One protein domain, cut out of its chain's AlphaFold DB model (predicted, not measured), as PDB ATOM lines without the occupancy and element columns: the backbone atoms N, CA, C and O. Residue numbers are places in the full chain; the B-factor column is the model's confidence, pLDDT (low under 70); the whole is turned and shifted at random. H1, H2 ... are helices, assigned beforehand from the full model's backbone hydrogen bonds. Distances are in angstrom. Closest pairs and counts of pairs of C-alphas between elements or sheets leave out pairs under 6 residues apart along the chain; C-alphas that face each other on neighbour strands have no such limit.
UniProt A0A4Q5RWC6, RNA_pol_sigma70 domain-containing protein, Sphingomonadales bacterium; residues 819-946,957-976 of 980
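What this domain is: This is residues 819 to 946 and 957 to 976 of the 980 residues of the protein "RNA_pol_sigma70 domain-containing protein" of Sphingomonadales bacterium (UniProt A0A4Q5RWC6). The longest helix, H4, and H5 make a helical hairpin over a core of crossed helices: H1 crosses H4, H3 lies in the middle, and the short H2 packs on both H1 and H3. The short H6 lies beyond H3 near the end of H5, while H7, low in confidence, lies off to one side and touches no helix. The printed part has 148 residues with seven named helices, H1 to H7 in chain order, and no named strand, an all helix domain. It is compact, with a radius of gyration of the C-alphas of 15.3 A, and spans 46 by 37 by 31 A.

Where its parts are: Find C-alpha 884 at (-16.737, 34.617, 8.176); from there H4, residues 884 to 901, runs 25.6 A to C-alpha 901 at (-41.902, 36.415, 12.399). H5, residues 909 to 920, follows and is 16.3 A long. Go back to C-alpha 819 at (-34.625, 33.788, 2.387) for H1, residues 819 to 830, 17.8 A long. Next come H2, residues 836 to 842, and H3, residues 852 to 861. Further on are H6, residues 931 to 936, and H7, residues 960 to 976, 23.5 A long.

How they stand to each other: Begin at H4: it touches H1 at Leu 825 and Arg 891, whose C-alphas are the closest at 5.7 A, at a steep tilt of 44 degrees, opposite ways. Residues 893 to 897 of H4 touch residues 910 to 911 of H5, the closest C-alphas being those of Leu 894 and Pro 910, 6.4 A apart; the tilt of 35.0 degrees is only just steep. H1 and H3 are the hubs, touching three helices each. They only just touch, with 3 pairs of C-alphas within 8 A, the closest those of Leu 821 and Leu 855 at 6.6 A. H2 touches H3 at 76 degrees, about perpendicular, with the C-alphas of Asn 840 and Gly 852 closest at 4.6 A. It also touches H1, through residues 820 to 824 of H1 alone, with the C-alphas of Ala 824 and Val 842 closest at 6.2 A. H3 and H5 only just touch, with 3 pairs within 8 A and only at their ends, where the C-alphas of Leu 861 and Val 918 are closest at 5.5 A. H6 is near H3, and close but not clearly touching H5, with the C-alphas of Arg 919 and Arg 935 closest at 5.6 A. Every O i to N i+4 pair is within hydrogen-bond range in H2, H3, H4, H5, H6 and H7; in H1, 6 of 8 are.

The domain as a whole: Look to Val 872 and Arg 946 for the two C-alphas farthest apart, 46.6 A. Residues 947 to 956 are not printed, and C-alphas 946 and 957 are 19.5 A apart across that cut. The link from H3 to H4, residues 862 to 883, is long; its residues 880 to 881 pair antiparallel with residues 833 to 834. The mean pLDDT of the printed part is 81.2, and residues 940 to 946 and 957 to 976 are under 70.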
ATOM      1  N   GLU A 819     -34.744  35.204   2.020       92.06
ATOM      2  CA  GLU A 819     -34.625  33.788   2.387       92.06
ATOM      3  C   GLU A 819     -33.496  33.084   1.630       92.06
ATOM      4  O   GLU A 819     -32.773  32.280   2.215       92.06
ATOM      5  N   ARG A 820     -33.319  33.379   0.333       91.50
ATOM      6  CA  ARG A 820     -32.235  32.785  -0.467       91.50
ATOM      7  C   ARG A 820     -30.886  33.395  -0.114       91.50
ATOM      8  O   ARG A 820     -29.888  32.680  -0.099       91.50
ATOM      9  N   LEU A 821     -30.853  34.682   0.237       95.12
ATOM     10  CA  LEU A 821     -29.663  35.308   0.811       95.12
ATOM     11  C   LEU A 821     -29.279  34.651   2.146       95.12
ATOM     12  O   LEU A 821     -28.112  34.326   2.345       95.12
ATOM     13  N   LEU A 822     -30.246  34.401   3.034       95.56
ATOM     14  CA  LEU A 822     -30.027  33.690   4.293       95.56
ATOM     15  C   LEU A 822     -29.559  32.250   4.050       95.56
ATOM     16  O   LEU A 822     -28.577  31.826   4.652       95.56
ATOM     17  N   ALA A 823     -30.202  31.518   3.138       93.81
ATOM     18  CA  ALA A 823     -29.788  30.172   2.751       93.81
ATOM     19  C   ALA A 823     -28.339  30.149   2.239       93.81
ATOM     20  O   ALA A 823     -27.557  29.293   2.655       93.81
ATOM     21  N   ALA A 824     -27.956  31.131   1.415       94.75
ATOM     22  CA  ALA A 824     -26.586  31.282   0.942       94.75
ATOM     23  C   ALA A 824     -25.622  31.547   2.104       94.75
ATOM     24  O   ALA A 824     -24.607  30.871   2.205       94.75
ATOM     25  N   LEU A 825     -25.949  32.476   3.010       95.12
ATOM     26  CA  LEU A 825     -25.129  32.792   4.186       95.12
ATOM     27  C   LEU A 825     -24.935  31.591   5.124       95.12
ATOM     28  O   LEU A 825     -23.864  31.458   5.709       95.12
ATOM     29  N   ILE A 826     -25.940  30.720   5.262       92.81
ATOM     30  CA  ILE A 826     -25.820  29.467   6.021       92.81
ATOM     31  C   ILE A 826     -24.877  28.491   5.307       92.81
ATOM     32  O   ILE A 826     -24.006  27.911   5.951       92.81
ATOM     33  N   ASP A 827     -25.001  28.343   3.985       90.81
ATOM     34  CA  ASP A 827     -24.100  27.503   3.180       90.81
ATOM     35  C   ASP A 827     -22.631  27.978   3.273       90.81
ATOM     36  O   ASP A 827     -21.707  27.162   3.318       90.81
ATOM     37  N   LEU A 828     -22.400  29.293   3.421       91.88
ATOM     38  CA  LEU A 828     -21.062  29.866   3.626       91.88
ATOM     39  C   LEU A 828     -20.391  29.455   4.948       91.88
ATOM     40  O   LEU A 828     -19.172  29.561   5.037       91.88
ATOM     41  N   GLU A 829     -21.125  29.021   5.980       85.38
ATOM     42  CA  GLU A 829     -20.500  28.629   7.257       85.38
ATOM     43  C   GLU A 829     -19.747  27.295   7.155       85.38
ATOM     44  O   GLU A 829     -18.744  27.095   7.843       85.38
ATOM     45  N   GLU A 830     -20.190  26.394   6.273       80.81
ATOM     46  CA  GLU A 830     -19.488  25.136   5.987       80.81
ATOM     47  C   GLU A 830     -18.409  25.312   4.907       80.81
ATOM     48  O   GLU A 830     -17.399  24.597   4.892       80.81
ATOM     49  N   ALA A 831     -18.608  26.266   3.993       83.44
ATOM     50  CA  ALA A 831     -17.763  26.458   2.824       83.44
ATOM     51  C   ALA A 831     -16.625  27.468   3.064       83.44
ATOM     52  O   ALA A 831     -16.800  28.545   3.618       83.44
ATOM     53  N   ARG A 832     -15.417  27.171   2.561       84.00
ATOM     54  CA  ARG A 832     -14.299  28.144   2.565       84.00
ATOM     55  C   ARG A 832     -14.416  29.201   1.464       84.00
ATOM     56  O   ARG A 832     -13.809  30.268   1.552       84.00
ATOM     57  N   ALA A 833     -15.156  28.877   0.413       92.94
ATOM     58  CA  ALA A 833     -15.423  29.731  -0.729       92.94
ATOM     59  C   ALA A 833     -16.783  29.361  -1.325       92.94
ATOM     60  O   ALA A 833     -17.213  28.215  -1.217       92.94
ATOM     61  N   THR A 834     -17.424  30.317  -1.985       95.12
ATOM     62  CA  THR A 834     -18.640  30.102  -2.775       95.12
ATOM     63  C   THR A 834     -18.407  30.485  -4.229       95.12
ATOM     64  O   THR A 834     -17.351  31.008  -4.590       95.12
ATOM     65  N   ASN A 835     -19.390  30.219  -5.076       94.12
ATOM     66  CA  ASN A 835     -19.363  30.581  -6.482       94.12
ATOM     67  C   ASN A 835     -20.795  30.683  -7.038       94.12
ATOM     68  O   ASN A 835     -21.759  30.254  -6.404       94.12
ATOM     69  N   TRP A 836     -20.943  31.233  -8.241       93.38
ATOM     70  CA  TRP A 836     -22.253  31.447  -8.865       93.38
ATOM     71  C   TRP A 836     -23.050  30.148  -9.115       93.38
ATOM     72  O   TRP A 836     -24.276  30.168  -9.031       93.38
ATOM     73  N   MET A 837     -22.383  29.013  -9.366       92.50
ATOM     74  CA  MET A 837     -23.016  27.698  -9.568       92.50
ATOM     75  C   MET A 837     -23.507  27.093  -8.249       92.50
ATOM     76  O   MET A 837     -24.589  26.504  -8.214       92.50
ATOM     77  N   ALA A 838     -22.758  27.265  -7.158       91.31
ATOM     78  CA  ALA A 838     -23.215  26.920  -5.813       91.31
ATOM     79  C   ALA A 838     -24.455  27.742  -5.435       91.31
ATOM     80  O   ALA A 838     -25.459  27.187  -4.993       91.31
ATOM     81  N   LEU A 839     -24.436  29.045  -5.723       93.19
ATOM     82  CA  LEU A 839     -25.564  29.940  -5.457       93.19
ATOM     83  C   LEU A 839     -26.791  29.638  -6.330       93.19
ATOM     84  O   LEU A 839     -27.916  29.801  -5.864       93.19
ATOM     85  N   ASN A 840     -26.613  29.116  -7.549       89.44
ATOM     86  CA  ASN A 840     -27.731  28.573  -8.326       89.44
ATOM     87  C   ASN A 840     -28.399  27.389  -7.616       89.44
ATOM     88  O   ASN A 840     -29.625  27.312  -7.598       89.44
ATOM     89  N   ARG A 841     -27.620  26.482  -7.004       86.94
ATOM     90  CA  ARG A 841     -28.186  25.356  -6.238       86.94
ATOM     91  C   ARG A 841     -28.956  25.838  -5.010       86.94
ATOM     92  O   ARG A 841     -30.017  25.290  -4.719       86.94
ATOM     93  N   VAL A 842     -28.455  26.871  -4.332       88.19
ATOM     94  CA  VAL A 842     -29.144  27.521  -3.202       88.19
ATOM     95  C   VAL A 842     -30.474  28.154  -3.636       88.19
ATOM     96  O   VAL A 842     -31.490  28.007  -2.953       88.19
ATOM     97  N   ASP A 843     -30.500  28.812  -4.798       82.50
ATOM     98  CA  ASP A 843     -31.724  29.391  -5.378       82.50
ATOM     99  C   ASP A 843     -32.651  28.328  -6.011       82.50
ATOM    100  O   ASP A 843     -33.748  28.637  -6.471       82.50
ATOM    101  N   GLY A 844     -32.237  27.054  -6.037       77.38
ATOM    102  CA  GLY A 844     -32.992  25.964  -6.660       77.38
ATOM    103  C   GLY A 844     -33.081  26.066  -8.187       77.38
ATOM    104  O   GLY A 844     -33.991  25.489  -8.783       77.38
ATOM    105  N   ARG A 845     -32.153  26.801  -8.807       79.19
ATOM    106  CA  ARG A 845     -32.044  27.032 -10.251       79.19
ATOM    107  C   ARG A 845     -31.151  25.985 -10.907       79.19
ATOM    108  O   ARG A 845     -30.381  25.282 -10.248       79.19
ATOM    109  N   ARG A 846     -31.203  25.901 -12.240       78.12
ATOM    110  CA  ARG A 846     -30.236  25.087 -12.990       78.12
ATOM    111  C   ARG A 846     -28.820  25.585 -12.717       78.12
ATOM    112  O   ARG A 846     -28.564  26.782 -12.634       78.12
ATOM    113  N   ILE A 847     -27.879  24.653 -12.651       84.31
ATOM    114  CA  ILE A 847     -26.502  24.982 -12.289       84.31
ATOM    115  C   ILE A 847     -25.818  25.941 -13.282       84.31
ATOM    116  O   ILE A 847     -24.877  26.632 -12.907       84.31
ATOM    117  N   ASP A 848     -26.311  26.016 -14.518       84.44
ATOM    118  CA  ASP A 848     -25.778  26.816 -15.623       84.44
ATOM    119  C   ASP A 848     -26.485  28.164 -15.844       84.44
ATOM    120  O   ASP A 848     -26.128  28.901 -16.763       84.44
ATOM    121  N   THR A 849     -27.480  28.520 -15.024       85.56
ATOM    122  CA  THR A 849     -28.134  29.836 -15.119       85.56
ATOM    123  C   THR A 849     -27.266  30.942 -14.537       85.56
ATOM    124  O   THR A 849     -26.488  30.718 -13.624       85.56
ATOM    125  N   HIS A 850     -27.430  32.182 -14.989       87.44
ATOM    126  CA  HIS A 850     -26.695  33.315 -14.408       87.44
ATOM    127  C   HIS A 850     -27.424  33.968 -13.214       87.44
ATOM    128  O   HIS A 850     -26.955  34.977 -12.700       87.44
ATOM    129  N   SER A 851     -28.545  33.402 -12.749       81.00
ATOM    130  CA  SER A 851     -29.359  33.949 -11.649       81.00
ATOM    131  C   SER A 851     -28.597  34.022 -10.321       81.00
ATOM    132  O   SER A 851     -28.708  35.007  -9.591       81.00
ATOM    133  N   GLY A 852     -27.742  33.036 -10.036       88.12
ATOM    134  CA  GLY A 852     -26.873  33.023  -8.857       88.12
ATOM    135  C   GLY A 852     -25.871  34.183  -8.818       88.12
ATOM    136  O   GLY A 852     -25.385  34.533  -7.744       88.12
ATOM    137  N   CYS A 853     -25.597  34.840  -9.953       91.31
ATOM    138  CA  CYS A 853     -24.728  36.016  -9.994       91.31
ATOM    139  C   CYS A 853     -25.346  37.228  -9.283       91.31
ATOM    140  O   CYS A 853     -24.598  38.052  -8.760       91.31
ATOM    141  N   ALA A 854     -26.679  37.331  -9.202       90.25
ATOM    142  CA  ALA A 854     -27.330  38.374  -8.409       90.25
ATOM    143  C   ALA A 854     -27.056  38.176  -6.909       90.25
ATOM    144  O   ALA A 854     -26.587  39.099  -6.247       90.25
ATOM    145  N   LEU A 855     -27.236  36.950  -6.396       92.75
ATOM    146  CA  LEU A 855     -26.864  36.588  -5.020       92.75
ATOM    147  C   LEU A 855     -25.372  36.830  -4.759       92.75
ATOM    148  O   LEU A 855     -25.011  37.392  -3.726       92.75
ATOM    149  N   LEU A 856     -24.508  36.460  -5.709       94.56
ATOM    150  CA  LEU A 856     -23.065  36.669  -5.603       94.56
ATOM    151  C   LEU A 856     -22.719  38.158  -5.495       94.56
ATOM    152  O   LEU A 856     -21.963  38.554  -4.610       94.56
ATOM    153  N   GLY A 857     -23.302  38.988  -6.363       93.56
ATOM    154  CA  GLY A 857     -23.136  40.442  -6.337       93.56
ATOM    155  C   GLY A 857     -23.600  41.048  -5.013       93.56
ATOM    156  O   GLY A 857     -22.877  41.851  -4.420       93.56
ATOM    157  N   THR A 858     -24.750  40.607  -4.496       94.12
ATOM    158  CA  THR A 858     -25.258  41.018  -3.180       94.12
ATOM    159  C   THR A 858     -24.290  40.644  -2.059       94.12
ATOM    160  O   THR A 858     -23.935  41.505  -1.259       94.12
ATOM    161  N   LEU A 859     -23.802  39.400  -2.014       95.62
ATOM    162  CA  LEU A 859     -22.855  38.941  -0.989       95.62
ATOM    163  C   LEU A 859     -21.529  39.714  -1.028       95.62
ATOM    164  O   LEU A 859     -20.984  40.037   0.029       95.62
ATOM    165  N   ILE A 860     -21.027  40.043  -2.223       95.12
ATOM    166  CA  ILE A 860     -19.817  40.861  -2.390       95.12
ATOM    167  C   ILE A 860     -20.043  42.270  -1.838       95.12
ATOM    168  O   ILE A 860     -19.231  42.755  -1.051       95.12
ATOM    169  N   LEU A 861     -21.141  42.931  -2.219       94.38
ATOM    170  CA  LEU A 861     -21.435  44.296  -1.765       94.38
ATOM    171  C   LEU A 861     -21.726  44.364  -0.263       94.38
ATOM    172  O   LEU A 861     -21.412  45.368   0.374       94.38
ATOM    173  N   LEU A 862     -22.263  43.295   0.322       95.06
ATOM    174  CA  LEU A 862     -22.437  43.163   1.769       95.06
ATOM    175  C   LEU A 862     -21.132  42.855   2.521       95.06
ATOM    176  O   LEU A 862     -21.125  42.894   3.755       95.06
ATOM    177  N   GLY A 863     -20.050  42.540   1.800       94.88
ATOM    178  CA  GLY A 863     -18.764  42.142   2.367       94.88
ATOM    179  C   GLY A 863     -18.762  40.737   2.975       94.88
ATOM    180  O   GLY A 863     -17.877  40.429   3.767       94.88
ATOM    181  N   ALA A 864     -19.746  39.895   2.646       95.50
ATOM    182  CA  ALA A 864     -19.827  38.511   3.121       95.50
ATOM    183  C   ALA A 864     -18.860  37.578   2.370       95.50
ATOM    184  O   ALA A 864     -18.457  36.540   2.899       95.50
ATOM    185  N   VAL A 865     -18.464  37.956   1.151       96.00
ATOM    186  CA  VAL A 865     -17.463  37.248   0.341       96.00
ATOM    187  C   VAL A 865     -16.497  38.235  -0.309       96.00
ATOM    188  O   VAL A 865     -16.862  39.369  -0.628       96.00
ATOM    189  N   SER A 866     -15.254  37.810  -0.514       92.88
ATOM    190  CA  SER A 866     -14.221  38.613  -1.161       92.88
ATOM    191  C   SER A 866     -14.321  38.544  -2.684       92.88
ATOM    192  O   SER A 866     -14.931  37.644  -3.268       92.88
ATOM    193  N   GLN A 867     -13.670  39.492  -3.349       90.62
ATOM    194  CA  GLN A 867     -13.497  39.451  -4.795       90.62
ATOM    195  C   GLN A 867     -12.200  38.713  -5.152       90.62
ATOM    196  O   GLN A 867     -11.185  38.930  -4.486       90.62
ATOM    197  N   PRO A 868     -12.210  37.849  -6.181       90.81
ATOM    198  CA  PRO A 868     -10.994  37.308  -6.769       90.81
ATOM    199  C   PRO A 868     -10.266  38.399  -7.566       90.81
ATOM    200  O   PRO A 868     -10.777  39.511  -7.738       90.81
ATOM    201  N   ASP A 869      -9.071  38.074  -8.055       87.62
ATOM    202  CA  ASP A 869      -8.259  38.977  -8.869       87.62
ATOM    203  C   ASP A 869      -9.055  39.519 -10.069       87.62
ATOM    204  O   ASP A 869      -9.472  38.775 -10.958       87.62
ATOM    205  N   GLN A 870      -9.274  40.835 -10.073       85.69
ATOM    206  CA  GLN A 870     -10.058  41.529 -11.095       85.69
ATOM    207  C   GLN A 870      -9.291  41.716 -12.412       85.69
ATOM    208  O   GLN A 870      -9.893  42.149 -13.394       85.69
ATOM    209  N   SER A 871      -7.989  41.411 -12.452       85.75
ATOM    210  CA  SER A 871      -7.204  41.414 -13.693       85.75
ATOM    211  C   SER A 871      -7.498  40.210 -14.594       85.75
ATOM    212  O   SER A 871      -7.185  40.242 -15.785       85.75
ATOM    213  N   VAL A 872      -8.123  39.161 -14.049       87.19
ATOM    214  CA  VAL A 872      -8.493  37.948 -14.783       87.19
ATOM    215  C   VAL A 872      -9.805  38.158 -15.541       87.19
ATOM    216  O   VAL A 872     -10.749  38.759 -15.032       87.19
ATOM    217  N   GLU A 873      -9.885  37.619 -16.757       88.00
ATOM    218  CA  GLU A 873     -11.094  37.655 -17.584       88.00
ATOM    219  C   GLU A 873     -12.256  36.884 -16.926       88.00
ATOM    220  O   GLU A 873     -12.073  35.776 -16.414       88.00
ATOM    221  N   CYS A 874     -13.449  37.494 -16.913       89.62
ATOM    222  CA  CYS A 874     -14.659  37.019 -16.222       89.62
ATOM    223  C   CYS A 874     -14.392  36.542 -14.777       89.62
ATOM    224  O   CYS A 874     -14.560  35.355 -14.468       89.62
ATOM    225  N   PRO A 875     -14.014  37.451 -13.855       91.19
ATOM    226  CA  PRO A 875     -13.615  37.072 -12.500       91.19
ATOM    227  C   PRO A 875     -14.778  36.495 -11.676       91.19
ATOM    228  O   PRO A 875     -14.545  35.766 -10.724       91.19
ATOM    229  N   TRP A 876     -16.030  36.739 -12.074       91.62
ATOM    230  CA  TRP A 876     -17.220  36.127 -11.468       91.62
ATOM    231  C   TRP A 876     -17.322  34.606 -11.679       91.62
ATOM    232  O   TRP A 876     -18.045  33.936 -10.946       91.62
ATOM    233  N   GLN A 877     -16.610  34.047 -12.668       93.75
ATOM    234  CA  GLN A 877     -16.543  32.598 -12.894       93.75
ATOM    235  C   GLN A 877     -15.517  31.899 -11.982       93.75
ATOM    236  O   GLN A 877     -15.326  30.695 -12.126       93.75
ATOM    237  N   LEU A 878     -14.826  32.628 -11.099       94.12
ATOM    238  CA  LEU A 878     -13.845  32.096 -10.145       94.12
ATOM    239  C   LEU A 878     -14.478  31.881  -8.757       94.12
ATOM    240  O   LEU A 878     -15.540  32.436  -8.475       94.12
ATOM    241  N   PRO A 879     -13.841  31.102  -7.866       95.44
ATOM    242  CA  PRO A 879     -14.275  31.004  -6.476       95.44
ATOM    243  C   PRO A 879     -14.092  32.329  -5.721       95.44
ATOM    244  O   PRO A 879     -13.087  33.025  -5.872       95.44
ATOM    245  N   HIS A 880     -15.045  32.631  -4.843       95.69
ATOM    246  CA  HIS A 880     -15.058  33.797  -3.962       95.69
ATOM    247  C   HIS A 880     -14.877  33.354  -2.507       95.69
ATOM    248  O   HIS A 880     -15.688  32.585  -1.992       95.69
ATOM    249  N   ALA A 881     -13.821  33.819  -1.834       95.62
ATOM    250  CA  ALA A 881     -13.537  33.414  -0.458       95.62
ATOM    251  C   ALA A 881     -14.544  34.029   0.526       95.62
ATOM    252  O   ALA A 881     -14.957  35.178   0.372       95.62
ATOM    253  N   VAL A 882     -14.933  33.270   1.547       95.44
ATOM    254  CA  VAL A 882     -15.881  33.735   2.570       95.44
ATOM    255  C   VAL A 882     -15.195  34.699   3.538       95.44
ATOM    256  O   VAL A 882     -14.032  34.506   3.893       95.44
ATOM    257  N   VAL A 883     -15.924  35.720   3.996       95.38
ATOM    258  CA  VAL A 883     -15.540  36.610   5.102       95.38
ATOM    259  C   VAL A 883     -16.374  36.218   6.333       95.38
ATOM    260  O   VAL A 883     -17.490  36.721   6.500       95.38
ATOM    261  N   PRO A 884     -15.880  35.314   7.211       93.81
ATOM    262  CA  PRO A 884     -16.737  34.617   8.176       93.81
ATOM    263  C   PRO A 884     -17.447  35.546   9.160       93.81
ATOM    264  O   PRO A 884     -18.633  35.382   9.412       93.81
ATOM    265  N   ALA A 885     -16.749  36.569   9.666       93.94
ATOM    266  CA  ALA A 885     -17.323  37.503  10.635       93.94
ATOM    267  C   ALA A 885     -18.564  38.223  10.081       93.94
ATOM    268  O   ALA A 885     -19.596  38.281  10.746       93.94
ATOM    269  N   ARG A 886     -18.483  38.716   8.837       93.88
ATOM    270  CA  ARG A 886     -19.582  39.439   8.191       93.88
ATOM    271  C   ARG A 886     -20.712  38.505   7.766       93.88
ATOM    272  O   ARG A 886     -21.879  38.859   7.910       93.88
ATOM    273  N   ALA A 887     -20.376  37.311   7.276       95.00
ATOM    274  CA  ALA A 887     -21.366  36.301   6.918       95.00
ATOM    275  C   ALA A 887     -22.194  35.867   8.141       95.00
ATOM    276  O   ALA A 887     -23.424  35.874   8.078       95.00
ATOM    277  N   SER A 888     -21.544  35.574   9.274       94.69
ATOM    278  CA  SER A 888     -22.225  35.167  10.509       94.69
ATOM    279  C   SER A 888     -23.070  36.288  11.129       94.69
ATOM    280  O   SER A 888     -24.151  36.004  11.639       94.69
ATOM    281  N   GLU A 889     -22.633  37.552  11.056       95.38
ATOM    282  CA  GLU A 889     -23.424  38.714  11.503       95.38
ATOM    283  C   GLU A 889     -24.747  38.829  10.728       95.38
ATOM    284  O   GLU A 889     -25.826  38.861  11.323       95.38
ATOM    285  N   LEU A 890     -24.672  38.830   9.391       96.38
ATOM    286  CA  LEU A 890     -25.847  38.922   8.519       96.38
ATOM    287  C   LEU A 890     -26.768  37.713   8.689       96.38
ATOM    288  O   LEU A 890     -27.988  37.869   8.752       96.38
ATOM    289  N   ARG A 891     -26.188  36.512   8.801       95.38
ATOM    290  CA  ARG A 891     -26.938  35.278   9.040       95.38
ATOM    291  C   ARG A 891     -27.712  35.353  10.346       95.38
ATOM    292  O   ARG A 891     -28.897  35.047  10.341       95.38
ATOM    293  N   LEU A 892     -27.067  35.742  11.447       94.81
ATOM    294  CA  LEU A 892     -27.716  35.809  12.755       94.81
ATOM    295  C   LEU A 892     -28.890  36.792  12.727       94.81
ATOM    296  O   LEU A 892     -29.972  36.449  13.194       94.81
ATOM    297  N   MET A 893     -28.697  37.968  12.128       95.75
ATOM    298  CA  MET A 893     -29.746  38.979  11.991       95.75
ATOM    299  C   MET A 893     -30.953  38.454  11.195       95.75
ATOM    300  O   MET A 893     -32.083  38.529  11.671       95.75
ATOM    301  N   LEU A 894     -30.723  37.891  10.003       96.00
ATOM    302  CA  LEU A 894     -31.799  37.404   9.132       96.00
ATOM    303  C   LEU A 894     -32.473  36.132   9.673       96.00
ATOM    304  O   LEU A 894     -33.692  36.007   9.590       96.00
ATOM    305  N   ALA A 895     -31.705  35.203  10.252       94.62
ATOM    306  CA  ALA A 895     -32.238  33.982  10.856       94.62
ATOM    307  C   ALA A 895     -33.093  34.282  12.089       94.62
ATOM    308  O   ALA A 895     -34.131  33.653  12.266       94.62
ATOM    309  N   THR A 896     -32.673  35.241  12.922       92.12
ATOM    310  CA  THR A 896     -33.445  35.656  14.104       92.12
ATOM    311  C   THR A 896     -34.781  36.254  13.689       92.12
ATOM    312  O   THR A 896     -35.802  35.924  14.283       92.12
ATOM    313  N   GLU A 897     -34.796  37.088  12.647       92.56
ATOM    314  CA  GLU A 897     -36.043  37.676  12.164       92.56
ATOM    315  C   GLU A 897     -36.977  36.626  11.570       92.56
ATOM    316  O   GLU A 897     -38.121  36.541  12.004       92.56
ATOM    317  N   LEU A 898     -36.480  35.761  10.678       93.38
ATOM    318  CA  LEU A 898     -37.285  34.672  10.116       93.38
ATOM    319  C   LEU A 898     -37.832  33.746  11.213       93.38
ATOM    320  O   LEU A 898     -38.990  33.341  11.150       93.38
ATOM    321  N   HIS A 899     -37.034  33.447  12.239       92.25
ATOM    322  CA  HIS A 899     -37.475  32.640  13.373       92.25
ATOM    323  C   HIS A 899     -38.568  33.319  14.205       92.25
ATOM    324  O   HIS A 899     -39.502  32.670  14.679       92.25
ATOM    325  N   ARG A 900     -38.473  34.638  14.369       87.44
ATOM    326  CA  ARG A 900     -39.411  35.422  15.171       87.44
ATOM    327  C   ARG A 900     -40.744  35.642  14.459       87.44
ATOM    328  O   ARG A 900     -41.779  35.544  15.111       87.44
ATOM    329  N   THR A 901     -40.724  35.960  13.164       87.81
ATOM    330  CA  THR A 901     -41.902  36.415  12.399       87.81
ATOM    331  C   THR A 901     -42.464  35.367  11.441       87.81
ATOM    332  O   THR A 901     -43.606  35.494  11.010       87.81
ATOM    333  N   GLY A 902     -41.676  34.356  11.066       88.88
ATOM    334  CA  GLY A 902     -42.023  33.372  10.035       88.88
ATOM    335  C   GLY A 902     -42.002  33.887   8.596       88.88
ATOM    336  O   GLY A 902     -42.194  33.087   7.680       88.88
ATOM    337  N   SER A 903     -41.714  35.176   8.387       87.31
ATOM    338  CA  SER A 903     -41.565  35.799   7.068       87.31
ATOM    339  C   SER A 903     -40.333  36.698   7.029       87.31
ATOM    340  O   SER A 903     -40.069  37.457   7.963       87.31
ATOM    341  N   LEU A 904     -39.580  36.639   5.930       89.50
ATOM    342  CA  LEU A 904     -38.387  37.457   5.728       89.50
ATOM    343  C   LEU A 904     -38.532  38.311   4.465       89.50
ATOM    344  O   LEU A 904     -38.208  37.890   3.353       89.50
ATOM    345  N   GLU A 905     -39.002  39.540   4.662       89.75
ATOM    346  CA  GLU A 905     -39.315  40.494   3.595       89.75
ATOM    347  C   GLU A 905     -38.350  41.678   3.574       89.75
ATOM    348  O   GLU A 905     -37.798  42.085   4.594       89.75
ATOM    349  N   TRP A 906     -38.158  42.267   2.398       88.94
ATOM    350  CA  TRP A 906     -37.302  43.444   2.219       88.94
ATOM    351  C   TRP A 906     -37.821  44.703   2.933       88.94
ATOM    352  O   TRP A 906     -37.015  45.560   3.292       88.94
ATOM    353  N   SER A 907     -39.127  44.762   3.207       85.88
ATOM    354  CA  SER A 907     -39.799  45.773   4.032       85.88
ATOM    355  C   SER A 907     -39.495  45.641   5.532       85.88
ATOM    356  O   SER A 907     -39.665  46.605   6.279       85.88
ATOM    357  N   SER A 908     -39.033  44.471   5.995       88.25
ATOM    358  CA  SER A 908     -38.662  44.253   7.399       88.25
ATOM    359  C   SER A 908     -37.451  45.102   7.798       88.25
ATOM    360  O   SER A 908     -36.633  45.473   6.956       88.25
ATOM    361  N   ALA A 909     -37.277  45.375   9.097       89.75
ATOM    362  CA  ALA A 909     -36.134  46.161   9.570       89.75
ATOM    363  C   ALA A 909     -34.772  45.548   9.162       89.75
ATOM    364  O   ALA A 909     -33.939  46.280   8.615       89.75
ATOM    365  N   PRO A 910     -34.531  44.227   9.308       93.25
ATOM    366  CA  PRO A 910     -33.343  43.579   8.749       93.25
ATOM    367  C   PRO A 910     -33.239  43.694   7.227       93.25
ATOM    368  O   PRO A 910     -32.153  43.953   6.711       93.25
ATOM    369  N   GLY A 911     -34.351  43.544   6.504       92.56
ATOM    370  CA  GLY A 911     -34.391  43.697   5.050       92.56
ATOM    371  C   GLY A 911     -33.955  45.088   4.592       92.56
ATOM    372  O   GLY A 911     -33.067  45.216   3.746       92.56
ATOM    373  N   ALA A 912     -34.491  46.131   5.223       91.19
ATOM    374  CA  ALA A 912     -34.133  47.517   4.957       91.19
ATOM    375  C   ALA A 912     -32.655  47.803   5.271       91.19
ATOM    376  O   ALA A 912     -31.989  48.498   4.498       91.19
ATOM    377  N   LEU A 913     -32.115  47.233   6.358       93.38
ATOM    378  CA  LEU A 913     -30.689  47.329   6.701       93.38
ATOM    379  C   LEU A 913     -29.801  46.676   5.639       93.38
ATOM    380  O   LEU A 913     -28.822  47.286   5.204       93.38
ATOM    381  N   VAL A 914     -30.152  45.471   5.181       94.88
ATOM    382  CA  VAL A 914     -29.427  44.778   4.103       94.88
ATOM    383  C   VAL A 914     -29.489  45.587   2.809       94.88
ATOM    384  O   VAL A 914     -28.455  45.821   2.185       94.88
ATOM    385  N   ALA A 915     -30.671  46.064   2.415       92.75
ATOM    386  CA  ALA A 915     -30.845  46.842   1.191       92.75
ATOM    387  C   ALA A 915     -30.048  48.156   1.248       92.75
ATOM    388  O   ALA A 915     -29.361  48.519   0.290       92.75
ATOM    389  N   CYS A 916     -30.070  48.835   2.399       92.19
ATOM    390  CA  CYS A 916     -29.259  50.021   2.647       92.19
ATOM    391  C   CYS A 916     -27.765  49.711   2.504       92.19
ATOM    392  O   CYS A 916     -27.085  50.399   1.748       92.19
ATOM    393  N   ALA A 917     -27.278  48.639   3.136       92.69
ATOM    394  CA  ALA A 917     -25.877  48.227   3.063       92.69
ATOM    395  C   ALA A 917     -25.420  47.910   1.627       92.69
ATOM    396  O   ALA A 917     -24.298  48.246   1.254       92.69
ATOM    397  N   VAL A 918     -26.279  47.323   0.785       92.50
ATOM    398  CA  VAL A 918     -25.978  47.100  -0.643       92.50
ATOM    399  C   VAL A 918     -25.875  48.428  -1.407       92.50
ATOM    400  O   VAL A 918     -24.943  48.626  -2.200       92.50
ATOM    401  N   ARG A 919     -26.805  49.363  -1.166       89.75
ATOM    402  CA  ARG A 919     -26.842  50.678  -1.833       89.75
ATOM    403  C   ARG A 919     -25.687  51.590  -1.424       89.75
ATOM    404  O   ARG A 919     -25.154  52.298  -2.277       89.75
ATOM    405  N   SER A 920     -25.294  51.570  -0.153       89.69
ATOM    406  CA  SER A 920     -24.228  52.414   0.401       89.69
ATOM    407  C   SER A 920     -22.856  51.738   0.439       89.69
ATOM    408  O   SER A 920     -21.899  52.362   0.883       89.69
ATOM    409  N   SER A 921     -22.741  50.495  -0.046       90.25
ATOM    410  CA  SER A 921     -21.498  49.722   0.002       90.25
ATOM    411  C   SER A 921     -20.297  50.501  -0.549       90.25
ATOM    412  O   SER A 921     -20.323  50.995  -1.682       90.25
ATOM    413  N   GLU A 922     -19.239  50.568   0.259       87.06
ATOM    414  CA  GLU A 922     -17.931  51.127  -0.105       87.06
ATOM    415  C   GLU A 922     -16.997  50.074  -0.722       87.06
ATOM    416  O   GLU A 922     -15.884  50.394  -1.143       87.06
ATOM    417  N   VAL A 923     -17.438  48.810  -0.794       84.69
ATOM    418  CA  VAL A 923     -16.679  47.745  -1.454       84.69
ATOM    419  C   VAL A 923     -16.489  48.133  -2.928       84.69
ATOM    420  O   VAL A 923     -17.480  48.450  -3.596       84.69
ATOM    421  N   PRO A 924     -15.251  48.109  -3.463       84.25
ATOM    422  CA  PRO A 924     -14.998  48.420  -4.867       84.25
ATOM    423  C   PRO A 924     -15.898  47.587  -5.781       84.25
ATOM    424  O   PRO A 924     -16.025  46.384  -5.581       84.25
ATOM    425  N   ALA A 925     -16.543  48.204  -6.770       76.31
ATOM    426  CA  ALA A 925     -17.457  47.471  -7.641       76.31
ATOM    427  C   ALA A 925     -16.695  46.414  -8.466       76.31
ATOM    428  O   ALA A 925     -15.681  46.761  -9.081       76.31
ATOM    429  N   PRO A 926     -17.174  45.155  -8.526       84.19
ATOM    430  CA  PRO A 926     -16.608  44.162  -9.430       84.19
ATOM    431  C   PRO A 926     -16.688  44.638 -10.881       84.19
ATOM    432  O   PRO A 926     -17.688  45.231 -11.284       84.19
ATOM    433  N   SER A 927     -15.682  44.317 -11.697       84.56
ATOM    434  CA  SER A 927     -15.616  44.771 -13.099       84.56
ATOM    435  C   SER A 927     -16.787  44.294 -13.968       84.56
ATOM    436  O   SER A 927     -17.129  44.925 -14.965       84.56
ATOM    437  N   TRP A 928     -17.422  43.189 -13.577       87.25
ATOM    438  CA  TRP A 928     -18.559  42.574 -14.261       87.25
ATOM    439  C   TRP A 928     -19.925  43.104 -13.803       87.25
ATOM    440  O   TRP A 928     -20.942  42.740 -14.395       87.25
ATOM    441  N   LEU A 929     -19.970  43.932 -12.752       87.88
ATOM    442  CA  LEU A 929     -21.205  44.410 -12.136       87.88
ATOM    443  C   LEU A 929     -21.450  45.887 -12.479       87.88
ATOM    444  O   LEU A 929     -20.750  46.777 -11.993       87.88
ATOM    445  N   GLU A 930     -22.495  46.182 -13.257       86.88
ATOM    446  CA  GLU A 930     -22.926  47.567 -13.490       86.88
ATOM    447  C   GLU A 930     -23.639  48.115 -12.241       86.88
ATOM    448  O   GLU A 930     -24.859  48.020 -12.095       86.88
ATOM    449  N   LEU A 931     -22.859  48.697 -11.323       87.00
ATOM    450  CA  LEU A 931     -23.292  49.048  -9.966       87.00
ATOM    451  C   LEU A 931     -24.575  49.893  -9.912       87.00
ATOM    452  O   LEU A 931     -25.405  49.685  -9.033       87.00
ATOM    453  N   ARG A 932     -24.758  50.829 -10.854       85.75
ATOM    454  CA  ARG A 932     -25.963  51.673 -10.915       85.75
ATOM    455  C   ARG A 932     -27.224  50.853 -11.173       85.75
ATOM    456  O   ARG A 932     -28.196  51.008 -10.446       85.75
ATOM    457  N   ARG A 933     -27.198  49.970 -12.176       84.00
ATOM    458  CA  ARG A 933     -28.346  49.111 -12.505       84.00
ATOM    459  C   ARG A 933     -28.599  48.075 -11.424       84.00
ATOM    460  O   ARG A 933     -29.745  47.851 -11.064       84.00
ATOM    461  N   PHE A 934     -27.533  47.495 -10.873       88.19
ATOM    462  CA  PHE A 934     -27.667  46.512  -9.806       88.19
ATOM    463  C   PHE A 934     -28.298  47.118  -8.547       88.19
ATOM    464  O   PHE A 934     -29.212  46.534  -7.976       88.19
ATOM    465  N   ARG A 935     -27.862  48.316  -8.132       88.31
ATOM    466  CA  ARG A 935     -28.440  49.017  -6.974       88.31
ATOM    467  C   ARG A 935     -29.887  49.446  -7.204       88.31
ATOM    468  O   ARG A 935     -30.666  49.358  -6.264       88.31
ATOM    469  N   ALA A 936     -30.255  49.802  -8.437       85.69
ATOM    470  CA  ALA A 936     -31.632  50.155  -8.781       85.69
ATOM    471  C   ALA A 936     -32.638  49.029  -8.476       85.69
ATOM    472  O   ALA A 936     -33.774  49.309  -8.104       85.69
ATOM    473  N   ALA A 937     -32.217  47.758  -8.541       84.00
ATOM    474  CA  ALA A 937     -33.058  46.622  -8.152       84.00
ATOM    475  C   ALA A 937     -33.430  46.611  -6.651       84.00
ATOM    476  O   ALA A 937     -34.372  45.928  -6.262       84.00
ATOM    477  N   PHE A 938     -32.711  47.366  -5.811       85.94
ATOM    478  CA  PHE A 938     -32.950  47.497  -4.368       85.94
ATOM    479  C   PHE A 938     -33.610  48.830  -3.987       85.94
ATOM    480  O   PHE A 938     -33.868  49.050  -2.802       85.94
ATOM    481  N   ASP A 939     -33.863  49.728  -4.942       76.69
ATOM    482  CA  ASP A 939     -34.464  51.039  -4.666       76.69
ATOM    483  C   ASP A 939     -35.975  50.923  -4.410       76.69
ATOM    484  O   ASP A 939     -36.504  51.595  -3.532       76.69
ATOM    485  N   THR A 940     -36.665  50.016  -5.106       66.19
ATOM    486  CA  THR A 940     -38.127  49.837  -5.011       66.19
ATOM    487  C   THR A 940     -38.587  48.996  -3.823       66.19
ATOM    488  O   THR A 940     -39.782  48.923  -3.559       66.19
ATOM    489  N   VAL A 941     -37.667  48.332  -3.119       68.56
ATOM    490  CA  VAL A 941     -38.014  47.303  -2.122       68.56
ATOM    491  C   VAL A 941     -37.891  47.790  -0.673       68.56
ATOM    492  O   VAL A 941     -38.130  47.024   0.254       68.56
ATOM    493  N   ALA A 942     -37.481  49.046  -0.467       53.38
ATOM    494  CA  ALA A 942     -37.037  49.560   0.828       53.38
ATOM    495  C   ALA A 942     -37.856  50.742   1.378       53.38
ATOM    496  O   ALA A 942     -37.399  51.365   2.336       53.38
ATOM    497  N   GLU A 943     -39.026  51.065   0.819       39.53
ATOM    498  CA  GLU A 943     -39.941  52.016   1.464       39.53
ATOM    499  C   GLU A 943     -40.862  51.265   2.438       39.53
ATOM    500  O   GLU A 943     -41.708  50.484   1.999       39.53
ATOM    501  N   PRO A 944     -40.707  51.446   3.762       36.69
ATOM    502  CA  PRO A 944     -41.689  50.958   4.710       36.69
ATOM    503  C   PRO A 944     -42.912  51.872   4.619       36.69
ATOM    504  O   PRO A 944     -42.894  52.994   5.132       36.69
ATOM    505  N   GLU A 945     -43.987  51.412   3.982       30.22
ATOM    506  CA  GLU A 945     -45.292  52.028   4.196       30.22
ATOM    507  C   GLU A 945     -45.625  51.907   5.690       30.22
ATOM    508  O   GLU A 945     -45.740  50.815   6.250       30.22
ATOM    509  N   ARG A 946     -45.729  53.052   6.373       31.77
ATOM    510  CA  ARG A 946     -46.353  53.143   7.696       31.77
ATOM    511  C   ARG A 946     -47.860  52.959   7.513       31.77
ATOM    512  O   ARG A 946     -48.601  53.932   7.607       31.77
ATOM    513  N   VAL A 957     -49.723  33.765   5.556       34.38
ATOM    514  CA  VAL A 957     -48.248  33.852   5.686       34.38
ATOM    515  C   VAL A 957     -47.542  32.514   5.421       34.38
ATOM    516  O   VAL A 957     -46.490  32.480   4.789       34.38
ATOM    517  N   SER A 958     -48.137  31.385   5.828       31.83
ATOM    518  CA  SER A 958     -47.525  30.046   5.693       31.83
ATOM    519  C   SER A 958     -47.441  29.557   4.231       31.83
ATOM    520  O   SER A 958     -46.618  28.707   3.887       31.83
ATOM    521  N   ALA A 959     -48.262  30.112   3.333       30.75
ATOM    522  CA  ALA A 959     -48.392  29.613   1.967       30.75
ATOM    523  C   ALA A 959     -47.469  30.288   0.937       30.75
ATOM    524  O   ALA A 959     -47.259  29.699  -0.121       30.75
ATOM    525  N   ALA A 960     -46.932  31.489   1.192       31.05
ATOM    526  CA  ALA A 960     -46.310  32.311   0.148       31.05
ATOM    527  C   ALA A 960     -44.854  31.913  -0.185       31.05
ATOM    528  O   ALA A 960     -44.546  31.657  -1.350       31.05
ATOM    529  N   GLY A 961     -43.965  31.790   0.810       32.72
ATOM    530  CA  GLY A 961     -42.529  31.525   0.589       32.72
ATOM    531  C   GLY A 961     -42.220  30.106   0.088       32.72
ATOM    532  O   GLY A 961     -41.497  29.917  -0.896       32.72
ATOM    533  N   SER A 962     -42.853  29.093   0.692       37.09
ATOM    534  CA  SER A 962     -42.683  27.680   0.317       37.09
ATOM    535  C   SER A 962     -43.355  27.330  -1.023       37.09
ATOM    536  O   SER A 962     -42.796  26.539  -1.793       37.09
ATOM    537  N   ARG A 963     -44.506  27.948  -1.368       36.44
ATOM    538  CA  ARG A 963     -45.068  27.841  -2.732       36.44
ATOM    539  C   ARG A 963     -44.141  28.465  -3.750       36.44
ATOM    540  O   ARG A 963     -43.906  27.824  -4.760       36.44
ATOM    541  N   LEU A 964     -43.562  29.635  -3.478       40.19
ATOM    542  CA  LEU A 964     -42.640  30.302  -4.398       40.19
ATOM    543  C   LEU A 964     -41.436  29.425  -4.759       40.19
ATOM    544  O   LEU A 964     -41.006  29.449  -5.908       40.19
ATOM    545  N   LEU A 965     -40.906  28.615  -3.837       41.31
ATOM    546  CA  LEU A 965     -39.814  27.689  -4.157       41.31
ATOM    547  C   LEU A 965     -40.275  26.527  -5.048       41.31
ATOM    548  O   LEU A 965     -39.607  26.188  -6.026       41.31
ATOM    549  N   ALA A 966     -41.431  25.931  -4.736       39.84
ATOM    550  CA  ALA A 966     -42.028  24.866  -5.540       39.84
ATOM    551  C   ALA A 966     -42.473  25.371  -6.925       39.84
ATOM    552  O   ALA A 966     -42.280  24.681  -7.921       39.84
ATOM    553  N   GLU A 967     -43.006  26.589  -6.998       40.00
ATOM    554  CA  GLU A 967     -43.450  27.287  -8.205       40.00
ATOM    555  C   GLU A 967     -42.273  27.782  -9.045       40.00
ATOM    556  O   GLU A 967     -42.343  27.669 -10.261       40.00
ATOM    557  N   ARG A 968     -41.160  28.240  -8.449       49.53
ATOM    558  CA  ARG A 968     -39.913  28.559  -9.180       49.53
ATOM    559  C   ARG A 968     -39.240  27.303  -9.720       49.53
ATOM    560  O   ARG A 968     -38.862  27.281 -10.887       49.53
ATOM    561  N   ARG A 969     -39.161  26.232  -8.916       46.75
ATOM    562  CA  ARG A 969     -38.704  24.909  -9.383       46.75
ATOM    563  C   ARG A 969     -39.591  24.387 -10.512       46.75
ATOM    564  O   ARG A 969     -39.067  23.803 -11.451       46.75
ATOM    565  N   MET A 970     -40.907  24.603 -10.436       40.72
ATOM    566  CA  MET A 970     -41.868  24.239 -11.483       40.72
ATOM    567  C   MET A 970     -41.725  25.125 -12.727       40.72
ATOM    568  O   MET A 970     -41.725  24.597 -13.830       40.72
ATOM    569  N   GLY A 971     -41.563  26.439 -12.563       39.19
ATOM    570  CA  GLY A 971     -41.376  27.416 -13.637       39.19
ATOM    571  C   GLY A 971     -40.116  27.146 -14.450       39.19
ATOM    572  O   GLY A 971     -40.187  27.073 -15.669       39.19
ATOM    573  N   ASP A 972     -38.998  26.844 -13.791       44.25
ATOM    574  CA  ASP A 972     -37.765  26.466 -14.488       44.25
ATOM    575  C   ASP A 972     -37.841  25.062 -15.097       44.25
ATOM    576  O   ASP A 972     -37.195  24.799 -16.108       44.25
ATOM    577  N   LEU A 973     -38.638  24.152 -14.522       42.47
ATOM    578  CA  LEU A 973     -38.944  22.869 -15.161       42.47
ATOM    579  C   LEU A 973     -39.760  23.060 -16.442       42.47
ATOM    580  O   LEU A 973     -39.550  22.337 -17.411       42.47
ATOM    581  N   LEU A 974     -40.685  24.023 -16.437       38.16
ATOM    582  CA  LEU A 974     -41.485  24.415 -17.594       38.16
ATOM    583  C   LEU A 974     -40.625  25.129 -18.648       38.16
ATOM    584  O   LEU A 974     -40.749  24.805 -19.825       38.16
ATOM    585  N   ASP A 975     -39.696  26.001 -18.250       40.09
ATOM    586  CA  ASP A 975     -38.708  26.607 -19.157       40.09
ATOM    587  C   ASP A 975     -37.741  25.559 -19.719       40.09
ATOM    588  O   ASP A 975     -37.367  25.598 -20.890       40.09
ATOM    589  N   TRP A 976     -37.371  24.567 -18.911       39.69
ATOM    590  CA  TRP A 976     -36.571  23.425 -19.341       39.69
ATOM    591  C   TRP A 976     -37.334  22.534 -20.347       39.69
ATOM    592  O   TRP A 976     -36.710  21.978 -21.247       39.69
TER     593      TRP A 976